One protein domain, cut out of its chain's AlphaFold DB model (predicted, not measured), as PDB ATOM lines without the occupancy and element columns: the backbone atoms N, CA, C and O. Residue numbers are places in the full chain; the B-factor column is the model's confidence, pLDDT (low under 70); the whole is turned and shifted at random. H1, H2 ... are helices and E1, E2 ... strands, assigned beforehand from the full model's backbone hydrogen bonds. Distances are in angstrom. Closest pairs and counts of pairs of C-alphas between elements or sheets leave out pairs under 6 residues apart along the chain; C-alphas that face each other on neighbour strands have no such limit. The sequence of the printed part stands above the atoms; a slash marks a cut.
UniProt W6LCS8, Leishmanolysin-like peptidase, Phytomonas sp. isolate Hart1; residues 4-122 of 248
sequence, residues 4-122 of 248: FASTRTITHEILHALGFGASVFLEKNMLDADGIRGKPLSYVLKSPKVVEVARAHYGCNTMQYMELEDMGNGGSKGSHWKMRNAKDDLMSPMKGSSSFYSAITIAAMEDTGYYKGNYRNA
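What this domain is: This is residues 4 to 122 of the 248 residues of the protein "Leishmanolysin-like peptidase" of Phytomonas sp. isolate Hart1 (UniProt W6LCS8). Two helices, H3 and H5, lie side by side, running opposite ways; the strand hairpin E1 E2 and helix H1 lie toward opposite ends of the longest axis. Long loops, residues 59 to 82 and 87 to 102, with short H4 between them, make much of the rest. The printed part has 119 residues, ordered H1, H2, E1, E2, H3, H4, H5; the sheet E1 - E2 is antiparallel. The class is mostly helix, though under half of the residues are in named elements. It is compact and rounded, with a radius of gyration of the C-alphas of 13.2 A and spans of 38 by 31 by 28 A.

How they stand to each other: H1, residues 4 to 17, touches no helix. The C-alphas of Phe 25 in H2, residues 22 to 27, and Leu 31 in E1, residues 31 to 35, are the closest of these elements, 5.7 A apart. E1 forms a hairpin with E2, residues 41 to 45, antiparallel at 140 degrees; N 32 and O 44 are within hydrogen-bond range at 2.9 A. Residues 44 to 45 of E2 also pair, antiparallel, with residues 66 to 67. H3, residues 48 to 58, touches H5, residues 103 to 111, at a shallow tilt of 7 degrees, opposite ways; their closest C-alphas, Val 50 and Ala 107, are 4.9 A apart. H4, residues 83 to 86, touches no helix. Every O i to N i+4 pair is within hydrogen-bond range in H1, H2, H3 and H5; H4 is too short for one.

Where its parts are: H1 begins at C-alpha 4 (-51.350, -24.546, 15.474) and is 20.2 A long. H2 measures 8.6 A, E1 13.8 A, E2 13.1 A, H3 15.6 A and H4 5.0 A. H5, 12.1 A, ends at C-alpha 111 (-44.662, -37.446, 39.233).

The domain as a whole: The C-alphas farthest apart, Phe 4 and Gly 38, are 37.8 A apart. The printed part has no cut. The links H3 to H4 and H4 to H5 are long. Residues 74 to 76 and 95 to 97 have pLDDT under 70.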
ATOM      1  N   PHE A   4     -52.473 -24.229  14.588       75.94
ATOM      2  CA  PHE A   4     -51.350 -24.546  15.474       75.94
ATOM      3  C   PHE A   4     -51.461 -23.900  16.859       75.94
ATOM      4  O   PHE A   4     -51.355 -24.604  17.862       75.94
ATOM      5  N   ALA A   5     -51.700 -22.588  16.935       78.75
ATOM      6  CA  ALA A   5     -51.844 -21.900  18.216       78.75
ATOM      7  C   ALA A   5     -53.054 -22.429  18.998       78.75
ATOM      8  O   ALA A   5     -52.946 -22.681  20.196       78.75
ATOM      9  N   SER A   6     -54.180 -22.665  18.316       84.94
ATOM     10  CA  SER A   6     -55.382 -23.228  18.935       84.94
ATOM     11  C   SER A   6     -55.150 -24.641  19.477       84.94
ATOM     12  O   SER A   6     -55.540 -24.916  20.607       84.94
ATOM     13  N   THR A   7     -54.458 -25.515  18.739       89.19
ATOM     14  CA  THR A   7     -54.119 -26.872  19.197       89.19
ATOM     15  C   THR A   7     -53.244 -26.838  20.446       89.19
ATOM     16  O   THR A   7     -53.489 -27.593  21.387       89.19
ATOM     17  N   ARG A   8     -52.250 -25.942  20.502       91.38
ATOM     18  CA  ARG A   8     -51.395 -25.785  21.689       91.38
ATOM     19  C   ARG A   8     -52.176 -25.275  22.889       91.38
ATOM     20  O   ARG A   8     -52.053 -25.852  23.960       91.38
ATOM     21  N   THR A   9     -53.034 -24.272  22.704       91.38
ATOM     22  CA  THR A   9     -53.908 -23.790  23.780       91.38
ATOM     23  C   THR A   9     -54.847 -24.888  24.276       91.38
ATOM     24  O   THR A   9     -54.934 -25.101  25.473       91.38
ATOM     25  N   ILE A  10     -55.495 -25.647  23.390       93.12
ATOM     26  CA  ILE A  10     -56.367 -26.753  23.816       93.12
ATOM     27  C   ILE A  10     -55.568 -27.809  24.589       93.12
ATOM     28  O   ILE A  10     -56.017 -28.270  25.631       93.12
ATOM     29  N   THR A  11     -54.370 -28.166  24.118       95.25
ATOM     30  CA  THR A  11     -53.514 -29.145  24.809       95.25
ATOM     31  C   THR A  11     -53.107 -28.648  26.201       95.25
ATOM     32  O   THR A  11     -53.138 -29.423  27.150       95.25
ATOM     33  N   HIS A  12     -52.780 -27.362  26.335       95.69
ATOM     34  CA  HIS A  12     -52.483 -26.716  27.615       95.69
ATOM     35  C   HIS A  12     -53.653 -26.833  28.605       95.69
ATOM     36  O   HIS A  12     -53.477 -27.324  29.717       95.69
ATOM     37  N   GLU A  13     -54.868 -26.478  28.178       95.62
ATOM     38  CA  GLU A  13     -56.054 -26.572  29.042       95.62
ATOM     39  C   GLU A  13     -56.414 -28.030  29.383       95.62
ATOM     40  O   GLU A  13     -56.854 -28.326  30.495       95.62
ATOM     41  N   ILE A  14     -56.178 -28.974  28.462       97.31
ATOM     42  CA  ILE A  14     -56.321 -30.408  28.745       97.31
ATOM     43  C   ILE A  14     -55.346 -30.836  29.848       97.31
ATOM     44  O   ILE A  14     -55.740 -31.587  30.734       97.31
ATOM     45  N   LEU A  15     -54.099 -30.355  29.849       97.56
ATOM     46  CA  LEU A  15     -53.141 -30.703  30.903       97.56
ATOM     47  C   LEU A  15     -53.573 -30.204  32.278       97.56
ATOM     48  O   LEU A  15     -53.424 -30.945  33.249       97.56
ATOM     49  N   HIS A  16     -54.177 -29.018  32.366       97.50
ATOM     50  CA  HIS A  16     -54.807 -28.575  33.609       97.50
ATOM     51  C   HIS A  16     -55.902 -29.541  34.065       97.50
ATOM     52  O   HIS A  16     -55.875 -29.999  35.206       97.50
ATOM     53  N   ALA A  17     -56.821 -29.915  33.168       97.38
ATOM     54  CA  ALA A  17     -57.888 -30.869  33.480       97.38
ATOM     55  C   ALA A  17     -57.353 -32.254  33.894       97.38
ATOM     56  O   ALA A  17     -57.973 -32.943  34.701       97.38
ATOM     57  N   LEU A  18     -56.189 -32.650  33.371       97.81
ATOM     58  CA  LEU A  18     -55.507 -33.905  33.690       97.81
ATOM     59  C   LEU A  18     -54.660 -33.849  34.973       97.81
ATOM     60  O   LEU A  18     -54.128 -34.884  35.381       97.81
ATOM     61  N   GLY A  19     -54.540 -32.685  35.614       96.81
ATOM     62  CA  GLY A  19     -53.904 -32.538  36.923       96.81
ATOM     63  C   GLY A  19     -52.620 -31.712  36.957       96.81
ATOM     64  O   GLY A  19     -51.943 -31.709  37.982       96.81
ATOM     65  N   PHE A  20     -52.274 -30.984  35.892       97.75
ATOM     66  CA  PHE A  20     -51.222 -29.971  35.964       97.75
ATOM     67  C   PHE A  20     -51.748 -28.735  36.711       97.75
ATOM     68  O   PHE A  20     -52.328 -27.829  36.111       97.75
ATOM     69  N   GLY A  21     -51.583 -28.690  38.030       95.38
ATOM     70  CA  GLY A  21     -52.048 -27.555  38.824       95.38
ATOM     71  C   GLY A  21     -51.774 -27.696  40.314       95.38
ATOM     72  O   GLY A  21     -51.633 -28.803  40.839       95.38
ATOM     73  N   ALA A  22     -51.744 -26.554  41.007       93.81
ATOM     74  CA  ALA A  22     -51.344 -26.470  42.412       93.81
ATOM     75  C   ALA A  22     -52.129 -27.420  43.332       93.81
ATOM     76  O   ALA A  22     -51.543 -28.027  44.224       93.81
ATOM     77  N   SER A  23     -53.438 -27.589  43.113       94.12
ATOM     78  CA  SER A  23     -54.277 -28.473  43.932       94.12
ATOM     79  C   SER A  23     -53.812 -29.930  43.885       94.12
ATOM     80  O   SER A  23     -53.671 -30.557  44.931       94.12
ATOM     81  N   VAL A  24     -53.518 -30.449  42.689       97.19
ATOM     82  CA  VAL A  24     -53.023 -31.824  42.518       97.19
ATOM     83  C   VAL A  24     -51.592 -31.933  43.019       97.19
ATOM     84  O   VAL A  24     -51.266 -32.869  43.742       97.19
ATOM     85  N   PHE A  25     -50.736 -30.961  42.702       97.31
ATOM     86  CA  PHE A  25     -49.357 -30.971  43.181       97.31
ATOM     87  C   PHE A  25     -49.271 -30.943  44.716       97.31
ATOM     88  O   PHE A  25     -48.392 -31.588  45.286       97.31
ATOM     89  N   LEU A  26     -50.194 -30.252  45.393       95.94
ATOM     90  CA  LEU A  26     -50.318 -30.281  46.851       95.94
ATOM     91  C   LEU A  26     -50.766 -31.660  47.347       95.94
ATOM     92  O   LEU A  26     -50.113 -32.230  48.215       95.94
ATOM     93  N   GLU A  27     -51.844 -32.209  46.779       97.38
ATOM     94  CA  GLU A  27     -52.376 -33.534  47.139       97.38
ATOM     95  C   GLU A  27     -51.314 -34.637  47.000       97.38
ATOM     96  O   GLU A  27     -51.221 -35.541  47.831       97.38
ATOM     97  N   LYS A  28     -50.473 -34.539  45.966       97.69
ATOM     98  CA  LYS A  28     -49.383 -35.480  45.686       97.69
ATOM     99  C   LYS A  28     -48.082 -35.171  46.433       97.69
ATOM    100  O   LYS A  28     -47.086 -35.844  46.193       97.69
ATOM    101  N   ASN A  29     -48.072 -34.200  47.351       97.12
ATOM    102  CA  ASN A  29     -46.888 -33.774  48.113       97.12
ATOM    103  C   ASN A  29     -45.688 -33.371  47.227       97.12
ATOM    104  O   ASN A  29     -44.530 -33.592  47.584       97.12
ATOM    105  N   MET A  30     -45.959 -32.787  46.058       97.69
ATOM    106  CA  MET A  30     -44.940 -32.353  45.096       97.69
ATOM    107  C   MET A  30     -44.516 -30.891  45.300       97.69
ATOM    108  O   MET A  30     -43.420 -30.509  44.876       97.69
ATOM    109  N   LEU A  31     -45.381 -30.077  45.921       95.94
ATOM    110  CA  LEU A  31     -45.131 -28.656  46.175       95.94
ATOM    111  C   LEU A  31     -44.210 -28.420  47.372       95.94
ATOM    112  O   LEU A  31     -44.261 -29.118  48.384       95.94
ATOM    113  N   ASP A  32     -43.423 -27.359  47.258       95.75
ATOM    114  CA  ASP A  32     -42.729 -26.699  48.358       95.75
ATOM    115  C   ASP A  32     -42.785 -25.177  48.162       95.75
ATOM    116  O   ASP A  32     -43.347 -24.697  47.169       95.75
ATOM    117  N   ALA A  33     -42.201 -24.415  49.082       94.88
ATOM    118  CA  ALA A  33     -42.035 -22.976  48.943       94.88
ATOM    119  C   ALA A  33     -40.600 -22.537  49.255       94.88
ATOM    120  O   ALA A  33     -40.022 -22.967  50.248       94.88
ATOM    121  N   ASP A  34     -40.053 -21.639  48.435       94.69
ATOM    122  CA  ASP A  34     -38.708 -21.092  48.640       94.69
ATOM    123  C   ASP A  34     -38.623 -19.594  48.293       94.69
ATOM    124  O   ASP A  34     -39.453 -19.055  47.550       94.69
ATOM    125  N   GLY A  35     -37.631 -18.914  48.872       92.62
ATOM    126  CA  GLY A  35     -37.312 -17.502  48.677       92.62
ATOM    127  C   GLY A  35     -36.311 -17.326  47.542       92.62
ATOM    128  O   GLY A  35     -35.098 -17.379  47.733       92.62
ATOM    129  N   ILE A  36     -36.819 -17.099  46.335       93.50
ATOM    130  CA  ILE A  36     -36.027 -17.259  45.115       93.50
ATOM    131  C   ILE A  36     -35.471 -15.916  44.651       93.50
ATOM    132  O   ILE A  36     -36.221 -14.974  44.397       93.50
ATOM    133  N   ARG A  37     -34.143 -15.814  44.500       95.19
ATOM    134  CA  ARG A  37     -33.451 -14.599  44.008       95.19
ATOM    135  C   ARG A  37     -33.839 -13.320  44.773       95.19
ATOM    136  O   ARG A  37     -33.968 -12.245  44.186       95.19
ATOM    137  N   GLY A  38     -34.029 -13.437  46.088       93.69
ATOM    138  CA  GLY A  38     -34.406 -12.324  46.967       93.69
ATOM    139  C   GLY A  38     -35.894 -11.958  46.940       93.69
ATOM    140  O   GLY A  38     -36.270 -10.941  47.524       93.69
ATOM    141  N   LYS A  39     -36.739 -12.757  46.274       94.62
ATOM    142  CA  LYS A  39     -38.196 -12.624  46.333       94.62
ATOM    143  C   LYS A  39     -38.781 -13.252  47.605       94.62
ATOM    144  O   LYS A  39     -38.142 -14.119  48.206       94.62
ATOM    145  N   PRO A  40     -40.008 -12.854  47.998       92.94
ATOM    146  CA  PRO A  40     -40.801 -13.598  48.973       92.94
ATOM    147  C   PRO A  40     -40.989 -15.068  48.576       92.94
ATOM    148  O   PRO A  40     -40.777 -15.439  47.421       92.94
ATOM    149  N   LEU A  41     -41.435 -15.883  49.536       94.38
ATOM    150  CA  LEU A  41     -41.706 -17.300  49.304       94.38
ATOM    151  C   LEU A  41     -42.680 -17.503  48.135       94.38
ATOM    152  O   LEU A  41     -43.738 -16.872  48.069       94.38
ATOM    153  N   SER A  42     -42.317 -18.413  47.236       93.50
ATOM    154  CA  SER A  42     -43.095 -18.786  46.055       93.50
ATOM    155  C   SER A  42     -43.115 -20.300  45.880       93.50
ATOM    156  O   SER A  42     -42.211 -20.987  46.353       93.50
ATOM    157  N   TYR A  43     -44.159 -20.823  45.229       95.69
ATOM    158  CA  TYR A  43     -44.300 -22.261  45.032       95.69
ATOM    159  C   TYR A  43     -43.264 -22.813  44.055       95.69
ATOM    160  O   TYR A  43     -43.031 -22.259  42.979       95.69
ATOM    161  N   VAL A  44     -42.712 -23.967  44.409       97.50
ATOM    162  CA  VAL A  44     -41.789 -24.736  43.575       97.50
ATOM    163  C   VAL A  44     -42.196 -26.209  43.550       97.50
ATOM    164  O   VAL A  44     -42.873 -26.691  44.456       97.50
ATOM    165  N   LEU A  45     -41.776 -26.932  42.512       97.81
ATOM    166  CA  LEU A  45     -41.923 -28.382  42.405       97.81
ATOM    167  C   LEU A  45     -40.592 -29.075  42.661       97.81
ATOM    168  O   LEU A  45     -39.641 -28.908  41.898       97.81
ATOM    169  N   LYS A  46     -40.549 -29.894  43.712       96.69
ATOM    170  CA  LYS A  46     -39.361 -30.661  44.133       96.69
ATOM    171  C   LYS A  46     -39.462 -32.158  43.831       96.69
ATOM    172  O   LYS A  46     -38.702 -32.958  44.376       96.69
ATOM    173  N   SER A  47     -40.441 -32.555  43.023       97.50
ATOM    174  CA  SER A  47     -40.697 -33.962  42.745       97.50
ATOM    175  C   SER A  47     -39.535 -34.599  41.956       97.50
ATOM    176  O   SER A  47     -38.890 -33.916  41.149       97.50
ATOM    177  N   PRO A  48     -39.201 -35.882  42.208       98.12
ATOM    178  CA  PRO A  48     -37.927 -36.451  41.769       98.12
ATOM    179  C   PRO A  48     -37.699 -36.410  40.257       98.12
ATOM    180  O   PRO A  48     -36.606 -36.037  39.823       98.12
ATOM    181  N   LYS A  49     -38.709 -36.762  39.446       98.56
ATOM    182  CA  LYS A  49     -38.554 -36.808  37.990       98.56
ATOM    183  C   LYS A  49     -38.485 -35.406  37.395       98.56
ATOM    184  O   LYS A  49     -37.688 -35.179  36.485       98.56
ATOM    185  N   VAL A  50     -39.257 -34.452  37.922       98.56
ATOM    186  CA  VAL A  50     -39.170 -33.035  37.528       98.56
ATOM    187  C   VAL A  50     -37.757 -32.508  37.746       98.56
ATOM    188  O   VAL A  50     -37.175 -31.937  36.826       98.56
ATOM    189  N   VAL A  51     -37.179 -32.738  38.927       98.56
ATOM    190  CA  VAL A  51     -35.822 -32.276  39.250       98.56
ATOM    191  C   VAL A  51     -34.780 -32.962  38.366       98.56
ATOM    192  O   VAL A  51     -33.915 -32.287  37.817       98.56
ATOM    193  N   GLU A  52     -34.867 -34.281  38.176       98.56
ATOM    194  CA  GLU A  52     -33.978 -35.038  37.281       98.56
ATOM    195  C   GLU A  52     -33.970 -34.455  35.859       98.56
ATOM    196  O   GLU A  52     -32.909 -34.148  35.306       98.56
ATOM    197  N   VAL A  53     -35.155 -34.261  35.278       98.56
ATOM    198  CA  VAL A  53     -35.301 -33.790  33.899       98.56
ATOM    199  C   VAL A  53     -34.921 -32.317  33.765       98.56
ATOM    200  O   VAL A  53     -34.277 -31.941  32.784       98.56
ATOM    201  N   ALA A  54     -35.250 -31.484  34.752       98.50
ATOM    202  CA  ALA A  54     -34.836 -30.087  34.772       98.50
ATOM    203  C   ALA A  54     -33.308 -29.957  34.836       98.50
ATOM    204  O   ALA A  54     -32.725 -29.244  34.018       98.50
ATOM    205  N   ARG A  55     -32.629 -30.707  35.718       98.56
ATOM    206  CA  ARG A  55     -31.155 -30.736  35.784       98.56
ATOM    207  C   ARG A  55     -30.540 -31.045  34.423       98.56
ATOM    208  O   ARG A  55     -29.625 -30.341  33.996       98.56
ATOM    209  N   ALA A  56     -31.078 -32.051  33.731       98.44
ATOM    210  CA  ALA A  56     -30.625 -32.443  32.400       98.44
ATOM    211  C   ALA A  56     -30.905 -31.373  31.330       98.44
ATOM    212  O   ALA A  56     -30.072 -31.158  30.452       98.44
ATOM    213  N   HIS A  57     -32.053 -30.692  31.391       98.50
ATOM    214  CA  HIS A  57     -32.399 -29.623  30.452       98.50
ATOM    215  C   HIS A  57     -31.498 -28.400  30.623       98.50
ATOM    216  O   HIS A  57     -30.912 -27.927  29.652       98.50
ATOM    217  N   TYR A  58     -31.366 -27.897  31.851       98.50
ATOM    218  CA  TYR A  58     -30.628 -26.665  32.135       98.50
ATOM    219  C   TYR A  58     -29.114 -26.878  32.260       98.50
ATOM    220  O   TYR A  58     -28.363 -25.909  32.194       98.50
ATOM    221  N   GLY A  59     -28.641 -28.116  32.431       98.19
ATOM    222  CA  GLY A  59     -27.230 -28.404  32.705       98.19
ATOM    223  C   GLY A  59     -26.795 -27.953  34.105       98.19
ATOM    224  O   GLY A  59     -25.652 -27.546  34.298       98.19
ATOM    225  N   CYS A  60     -27.709 -27.982  35.080       97.88
ATOM    226  CA  CYS A  60     -27.456 -27.548  36.454       97.88
ATOM    227  C   CYS A  60     -27.672 -28.697  37.442       97.88
ATOM    228  O   CYS A  60     -28.786 -28.917  37.899       97.88
ATOM    229  N   ASN A  61     -26.613 -29.422  37.809       96.94
ATOM    230  CA  ASN A  61     -26.729 -30.623  38.653       96.94
ATOM    231  C   ASN A  61     -27.110 -30.341  40.117       96.94
ATOM    232  O   ASN A  61     -27.596 -31.239  40.801       96.94
ATOM    233  N   THR A  62     -26.896 -29.119  40.608       96.25
ATOM    234  CA  THR A  62     -27.198 -28.724  41.995       96.25
ATOM    235  C   THR A  62     -28.634 -28.246  42.193       96.25
ATOM    236  O   THR A  62     -29.064 -28.105  43.334       96.25
ATOM    237  N   MET A  63     -29.392 -28.035  41.112       95.06
ATOM    238  CA  MET A  63     -30.793 -27.608  41.152       95.06
ATOM    239  C   MET A  63     -31.638 -28.552  42.015       95.06
ATOM    240  O   MET A  63     -31.509 -29.770  41.894       95.06
ATOM    241  N   GLN A  64     -32.506 -28.013  42.872       96.44
ATOM    242  CA  GLN A  64     -33.305 -28.808  43.820       96.44
ATOM    243  C   GLN A  64     -34.804 -28.834  43.507       96.44
ATOM    244  O   GLN A  64     -35.513 -29.699  44.012       96.44
ATOM    245  N   TYR A  65     -35.281 -27.915  42.676       97.56
ATOM    246  CA  TYR A  65     -36.693 -27.761  42.343       97.56
ATOM    247  C   TYR A  65     -36.850 -27.004  41.025       97.56
ATOM    248  O   TYR A  65     -35.935 -26.299  40.605       97.56
ATOM    249  N   MET A  66     -38.025 -27.106  40.407       97.94
ATOM    250  CA  MET A  66     -38.480 -26.224  39.330       97.94
ATOM    251  C   MET A  66     -39.421 -25.153  39.868       97.94
ATOM    252  O   MET A  66     -40.316 -25.438  40.656       97.94
ATOM    253  N   GLU A  67     -39.255 -23.924  39.400       97.81
ATOM    254  CA  GLU A  67     -40.105 -22.803  39.803       97.81
ATOM    255  C   GLU A  67     -41.464 -22.838  39.107       97.81
ATOM    256  O   GLU A  67     -41.546 -23.023  37.885       97.81
ATOM    257  N   LEU A  68     -42.522 -22.583  39.874       97.31
ATOM    258  CA  LEU A  68     -43.845 -22.301  39.334       97.31
ATOM    259  C   LEU A  68     -44.057 -20.790  39.224       97.31
ATOM    260  O   LEU A  68     -43.382 -19.995  39.876       97.31
ATOM    261  N   GLU A  69     -44.994 -20.382  38.374       96.19
ATOM    262  CA  GLU A  69     -45.319 -18.971  38.217       96.19
ATOM    263  C   GLU A  69     -45.853 -18.386  39.534       96.19
ATOM    264  O   GLU A  69     -46.730 -18.958  40.185       96.19
ATOM    265  N   ASP A  70     -45.311 -17.234  39.923       93.88
ATOM    266  CA  ASP A  70     -45.595 -16.508  41.166       93.88
ATOM    267  C   ASP A  70     -46.270 -15.147  40.910       93.88
ATOM    268  O   ASP A  70     -46.790 -14.513  41.839       93.88
ATOM    269  N   MET A  71     -46.338 -14.722  39.644       89.12
ATOM    270  CA  MET A  71     -47.021 -13.510  39.189       89.12
ATOM    271  C   MET A  71     -48.401 -13.829  38.579       89.12
ATOM    272  O   MET A  71     -48.715 -14.959  38.215       89.12
ATOM    273  N   GLY A  72     -49.262 -12.814  38.469       80.06
ATOM    274  CA  GLY A  72     -50.640 -12.972  37.980       80.06
ATOM    275  C   GLY A  72     -51.663 -13.240  39.090       80.06
ATOM    276  O   GLY A  72     -51.427 -12.931  40.258       80.06
ATOM    277  N   ASN A  73     -52.832 -13.762  38.714       75.44
ATOM    278  CA  ASN A  73     -53.941 -14.051  39.631       75.44
ATOM    279  C   ASN A  73     -53.911 -15.517  40.115       75.44
ATOM    280  O   ASN A  73     -53.013 -16.280  39.757       75.44
ATOM    281  N   GLY A  74     -54.904 -15.922  40.914       64.88
ATOM    282  CA  GLY A  74     -55.001 -17.288  41.446       64.88
ATOM    283  C   GLY A  74     -55.068 -18.401  40.388       64.88
ATOM    284  O   GLY A  74     -54.752 -19.536  40.713       64.88
ATOM    285  N   GLY A  75     -55.426 -18.088  39.134       62.94
ATOM    286  CA  GLY A  75     -55.407 -19.052  38.027       62.94
ATOM    287  C   GLY A  75     -54.024 -19.243  37.395       62.94
ATOM    288  O   GLY A  75     -53.745 -20.296  36.833       62.94
ATOM    289  N   SER A  76     -53.133 -18.253  37.500       68.62
ATOM    290  CA  SER A  76     -51.759 -18.362  36.993       68.62
ATOM    291  C   SER A  76     -50.816 -18.968  38.030       68.62
ATOM    292  O   SER A  76     -50.023 -19.854  37.699       68.62
ATOM    293  N   LYS A  77     -50.913 -18.508  39.284       83.94
ATOM    294  CA  LYS A  77     -49.943 -18.842  40.328       83.94
ATOM    295  C   LYS A  77     -49.973 -20.321  40.694       83.94
ATOM    296  O   LYS A  77     -51.032 -20.876  40.972       83.94
ATOM    297  N   GLY A  78     -48.805 -20.958  40.711       86.94
ATOM    298  CA  GLY A  78     -48.666 -22.365  41.097       86.94
ATOM    299  C   GLY A  78     -49.245 -23.384  40.103       86.94
ATOM    300  O   GLY A  78     -49.171 -24.581  40.360       86.94
ATOM    301  N   SER A  79     -49.814 -22.941  38.978       92.62
ATOM    302  CA  SER A  79     -50.395 -23.835  37.963       92.62
ATOM    303  C   SER A  79     -49.680 -23.758  36.617       92.62
ATOM    304  O   SER A  79     -50.044 -24.470  35.698       92.62
ATOM    305  N   HIS A  80     -48.634 -22.946  36.506       96.62
ATOM    306  CA  HIS A  80     -47.803 -22.810  35.314       96.62
ATOM    307  C   HIS A  80     -46.336 -22.899  35.705       96.62
ATOM    308  O   HIS A  80     -45.978 -22.567  36.839       96.62
ATOM    309  N   TRP A  81     -45.473 -23.266  34.763       97.62
ATOM    310  CA  TRP A  81     -44.042 -23.058  34.944       97.62
ATOM    311  C   TRP A  81     -43.719 -21.573  35.004       97.62
ATOM    312  O   TRP A  81     -44.336 -20.770  34.300       97.62
ATOM    313  N   LYS A  82     -42.699 -21.209  35.786       97.38
ATOM    314  CA  LYS A  82     -42.191 -19.840  35.787       97.38
ATOM    315  C   LYS A  82     -41.751 -19.451  34.375       97.38
ATOM    316  O   LYS A  82     -40.793 -20.027  33.847       97.38
ATOM    317  N   MET A  83     -42.405 -18.450  33.777       95.50
ATOM    318  CA  MET A  83     -42.162 -18.086  32.374       95.50
ATOM    319  C   MET A  83     -40.692 -17.742  32.127       95.50
ATOM    320  O   MET A  83     -40.109 -18.190  31.143       95.50
ATOM    321  N   ARG A  84     -40.055 -17.042  33.075       96.56
ATOM    322  CA  ARG A  84     -38.614 -16.747  33.048       96.56
ATOM    323  C   ARG A  84     -37.753 -17.973  32.712       96.56
ATOM    324  O   ARG A  84     -36.806 -17.865  31.934       96.56
ATOM    325  N   ASN A  85     -38.093 -19.136  33.259       97.31
ATOM    326  CA  ASN A  85     -37.283 -20.349  33.160       97.31
ATOM    327  C   ASN A  85     -37.765 -21.289  32.043       97.31
ATOM    328  O   ASN A  85     -36.976 -22.077  31.525       97.31
ATOM    329  N   ALA A  86     -39.038 -21.201  31.653       96.81
ATOM    330  CA  ALA A  86     -39.691 -22.120  30.720       96.81
ATOM    331  C   ALA A  86     -40.626 -21.383  29.739       96.81
ATOM    332  O   ALA A  86     -41.761 -21.791  29.503       96.81
ATOM    333  N   LYS A  87     -40.171 -20.257  29.175       95.38
ATOM    334  CA  LYS A  87     -40.963 -19.357  28.312       95.38
ATOM    335  C   LYS A  87     -41.648 -20.073  27.145       95.38
ATOM    336  O   LYS A  87     -42.785 -19.766  26.793       95.38
ATOM    337  N   ASP A  88     -40.926 -20.997  26.521       95.25
ATOM    338  CA  ASP A  88     -41.389 -21.696  25.324       95.25
ATOM    339  C   ASP A  88     -42.037 -23.049  25.643       95.25
ATOM    340  O   ASP A  88     -42.357 -23.791  24.718       95.25
ATOM    341  N   ASP A  89     -42.228 -23.384  26.921       96.81
ATOM    342  CA  ASP A  89     -42.918 -24.603  27.339       96.81
ATOM    343  C   ASP A  89     -44.430 -24.487  27.122       96.81
ATOM    344  O   ASP A  89     -45.012 -23.403  27.207       96.81
ATOM    345  N   LEU A  90     -45.078 -25.620  26.867       96.00
ATOM    346  CA  LEU A  90     -46.523 -25.732  26.762       96.00
ATOM    347  C   LEU A  90     -47.234 -25.188  28.002       96.00
ATOM    348  O   LEU A  90     -48.233 -24.507  27.827       96.00
ATOM    349  N   MET A  91     -46.715 -25.425  29.210       96.50
ATOM    350  CA  MET A  91     -47.306 -24.971  30.479       96.50
ATOM    351  C   MET A  91     -46.726 -23.644  30.988       96.50
ATOM    352  O   MET A  91     -46.810 -23.331  32.175       96.50
ATOM    353  N   SER A  92     -46.135 -22.845  30.098       94.94
ATOM    354  CA  SER A  92     -45.823 -21.437  30.360       94.94
ATOM    355  C   SER A  92     -47.105 -20.587  30.340       94.94
ATOM    356  O   SER A  92     -48.007 -20.894  29.558       94.94
ATOM    357  N   PRO A  93     -47.219 -19.487  31.111       89.12
ATOM    358  CA  PRO A  93     -48.416 -18.634  31.089       89.12
ATOM    359  C   PRO A  93     -48.572 -17.812  29.790       89.12
ATOM    360  O   PRO A  93     -49.625 -17.221  29.542       89.12
ATOM    361  N   MET A  94     -47.532 -17.733  28.952       76.31
ATOM    362  CA  MET A  94     -47.543 -16.919  27.734       76.31
ATOM    363  C   MET A  94     -48.345 -17.571  26.604       76.31
ATOM    364  O   MET A  94     -48.016 -18.648  26.110       76.31
ATOM    365  N   LYS A  95     -49.322 -16.830  26.075       66.00
ATOM    366  CA  LYS A  95     -50.010 -17.186  24.829       66.00
ATOM    367  C   LYS A  95     -49.175 -16.752  23.621       66.00
ATOM    368  O   LYS A  95     -48.751 -15.603  23.529       66.00
ATOM    369  N   GLY A  96     -48.982 -17.656  22.661       60.47
ATOM    370  CA  GLY A  96     -48.370 -17.340  21.367       60.47
ATOM    371  C   GLY A  96     -46.860 -17.567  21.256       60.47
ATOM    372  O   GLY A  96     -46.280 -17.088  20.281       60.47
ATOM    373  N   SER A  97     -46.223 -18.279  22.191       68.50
ATOM    374  CA  SER A  97     -44.933 -18.950  21.940       68.50
ATOM    375  C   SER A  97     -45.156 -20.273  21.182       68.50
ATOM    376  O   SER A  97     -46.297 -20.641  20.893       68.50
ATOM    377  N   SER A  98     -44.088 -20.995  20.827       79.69
ATOM    378  CA  SER A  98     -44.212 -22.342  20.236       79.69
ATOM    379  C   SER A  98     -44.849 -23.384  21.167       79.69
ATOM    380  O   SER A  98     -45.315 -24.407  20.663       79.69
ATOM    381  N   SER A  99     -44.903 -23.134  22.485       90.75
ATOM    382  CA  SER A  99     -45.574 -23.989  23.478       90.75
ATOM    383  C   SER A  99     -45.188 -25.473  23.358       90.75
ATOM    384  O   SER A  99     -46.028 -26.347  23.121       90.75
ATOM    385  N   PHE A 100     -43.892 -25.755  23.481       94.62
ATOM    386  CA  PHE A 100     -43.329 -27.095  23.371       94.62
ATOM    387  C   PHE A 100     -43.793 -27.983  24.526       94.62
ATOM    388  O   PHE A 100     -43.585 -27.646  25.691       94.62
ATOM    389  N   TYR A 101     -44.352 -29.152  24.222       96.56
ATOM    390  CA  TYR A 101     -44.645 -30.174  25.221       96.56
ATOM    391  C   TYR A 101     -43.329 -30.839  25.646       96.56
ATOM    392  O   TYR A 101     -42.919 -31.883  25.132       96.56
ATOM    393  N   SER A 102     -42.621 -30.165  26.550       97.88
ATOM    394  CA  SER A 102     -41.264 -30.534  26.927       97.88
ATOM    395  C   SER A 102     -41.222 -31.752  27.848       97.88
ATOM    396  O   SER A 102     -42.210 -32.153  28.471       97.88
ATOM    397  N   ALA A 103     -40.015 -32.300  27.995       98.50
ATOM    398  CA  ALA A 103     -39.733 -33.347  28.964       98.50
ATOM    399  C   ALA A 103     -40.045 -32.910  30.409       98.50
ATOM    400  O   ALA A 103     -40.439 -33.748  31.215       98.50
ATOM    401  N   ILE A 104     -39.905 -31.619  30.736       98.56
ATOM    402  CA  ILE A 104     -40.167 -31.083  32.080       98.56
ATOM    403  C   ILE A 104     -41.664 -31.196  32.405       98.56
ATOM    404  O   ILE A 104     -42.036 -31.677  33.473       98.56
ATOM    405  N   THR A 105     -42.534 -30.845  31.457       98.44
ATOM    406  CA  THR A 105     -43.989 -30.989  31.621       98.44
ATOM    407  C   THR A 105     -44.414 -32.454  31.679       98.44
ATOM    408  O   THR A 105     -45.243 -32.818  32.510       98.44
ATOM    409  N   ILE A 106     -43.815 -33.324  30.857       98.69
ATOM    410  CA  ILE A 106     -44.051 -34.776  30.937       98.69
ATOM    411  C   ILE A 106     -43.668 -35.312  32.325       98.69
ATOM    412  O   ILE A 106     -44.426 -36.082  32.906       98.69
ATOM    413  N   ALA A 107     -42.532 -34.873  32.873       98.69
ATOM    414  CA  ALA A 107     -42.070 -35.256  34.202       98.69
ATOM    415  C   ALA A 107     -43.022 -34.832  35.322       98.69
ATOM    416  O   ALA A 107     -43.296 -35.636  36.206       98.69
ATOM    417  N   ALA A 108     -43.570 -33.617  35.261       98.50
ATOM    418  CA  ALA A 108     -44.553 -33.173  36.247       98.50
ATOM    419  C   ALA A 108     -45.810 -34.044  36.225       98.50
ATOM    420  O   ALA A 108     -46.302 -34.424  37.281       98.50
ATOM    421  N   MET A 109     -46.292 -34.413  35.035       98.62
ATOM    422  CA  MET A 109     -47.438 -35.314  34.907       98.62
ATOM    423  C   MET A 109     -47.114 -36.730  35.402       98.62
ATOM    424  O   MET A 109     -47.946 -37.331  36.076       98.62
ATOM    425  N   GLU A 110     -45.922 -37.265  35.125       98.69
ATOM    426  CA  GLU A 110     -45.489 -38.575  35.639       98.69
ATOM    427  C   GLU A 110     -45.396 -38.591  37.172       98.69
ATOM    428  O   GLU A 110     -45.931 -39.498  37.808       98.69
ATOM    429  N   ASP A 111     -44.808 -37.555  37.776       98.62
ATOM    430  CA  ASP A 111     -44.662 -37.446  39.233       98.62
ATOM    431  C   ASP A 111     -46.010 -37.315  39.973       98.62
ATOM    432  O   ASP A 111     -46.068 -37.593  41.171       98.62
ATOM    433  N   THR A 112     -47.113 -36.975  39.288       98.12
ATOM    434  CA  THR A 112     -48.457 -37.050  39.902       98.12
ATOM    435  C   THR A 112     -48.867 -38.481  40.268       98.12
ATOM    436  O   THR A 112     -49.785 -38.680  41.065       98.12
ATOM    437  N   GLY A 113     -48.226 -39.486  39.660       98.06
ATOM    438  CA  GLY A 113     -48.558 -40.901  39.803       98.06
ATOM    439  C   GLY A 113     -49.736 -41.372  38.943       98.06
ATOM    440  O   GLY A 113     -50.046 -42.561  38.948       98.06
ATOM    441  N   TYR A 114     -50.389 -40.482  38.189       97.94
ATOM    442  CA  TYR A 114     -51.505 -40.844  37.303       97.94
ATOM    443  C   TYR A 114     -51.055 -41.395  35.947       97.94
ATOM    444  O   TYR A 114     -51.788 -42.150  35.307       97.94
ATOM    445  N   TYR A 115     -49.856 -41.022  35.498       98.00
ATOM    446  CA  TYR A 115     -49.386 -41.278  34.139       98.00
ATOM    447  C   TYR A 115     -47.960 -41.822  34.142       98.00
ATOM    448  O   TYR A 115     -47.218 -41.680  35.108       98.00
ATOM    449  N   LYS A 116     -47.557 -42.406  33.011       97.94
ATOM    450  CA  LYS A 116     -46.167 -42.771  32.731       97.94
ATOM    451  C   LYS A 116     -45.682 -41.981  31.523       97.94
ATOM    452  O   LYS A 116     -46.295 -42.053  30.456       97.94
ATOM    453  N   GLY A 117     -44.601 -41.230  31.680       96.38
ATOM    454  CA  GLY A 117     -44.068 -40.347  30.659       96.38
ATOM    455  C   GLY A 117     -43.447 -41.101  29.486       96.38
ATOM    456  O   GLY A 117     -42.682 -42.054  29.647       96.38
ATOM    457  N   ASN A 118     -43.748 -40.643  28.270       97.31
ATOM    458  CA  ASN A 118     -43.059 -41.074  27.058       97.31
ATOM    459  C   ASN A 118     -42.096 -39.980  26.577       97.31
ATOM    460  O   ASN A 118     -42.409 -39.188  25.689       97.31
ATOM    461  N   TYR A 119     -40.893 -39.971  27.147       97.62
ATOM    462  CA  TYR A 119     -39.863 -38.972  26.847       97.62
ATOM    463  C   TYR A 119     -39.311 -39.027  25.417       97.62
ATOM    464  O   TYR A 119     -38.695 -38.062  24.975       97.62
ATOM    465  N   ARG A 120     -39.546 -40.112  24.659       97.25
ATOM    466  CA  ARG A 120     -39.109 -40.204  23.251       97.25
ATOM    467  C   ARG A 120     -39.794 -39.170  22.356       97.25
ATOM    468  O   ARG A 120     -39.211 -38.769  21.357       97.25
ATOM    469  N   ASN A 121     -40.999 -38.742  22.734       95.50
ATOM    470  CA  ASN A 121     -41.788 -37.746  22.009       95.50
ATOM    471  C   ASN A 121     -41.707 -36.349  22.641       95.50
ATOM    472  O   ASN A 121     -42.441 -35.456  22.225       95.50
ATOM    473  N   ALA A 122     -40.852 -36.156  23.652       97.62
ATOM    474  CA  ALA A 122     -40.684 -34.858  24.285       97.62
ATOM    475  C   ALA A 122     -40.160 -33.833  23.273       97.62
ATOM    476  O   ALA A 122     -39.149 -34.054  22.600       97.62
TER     477      ALA A 122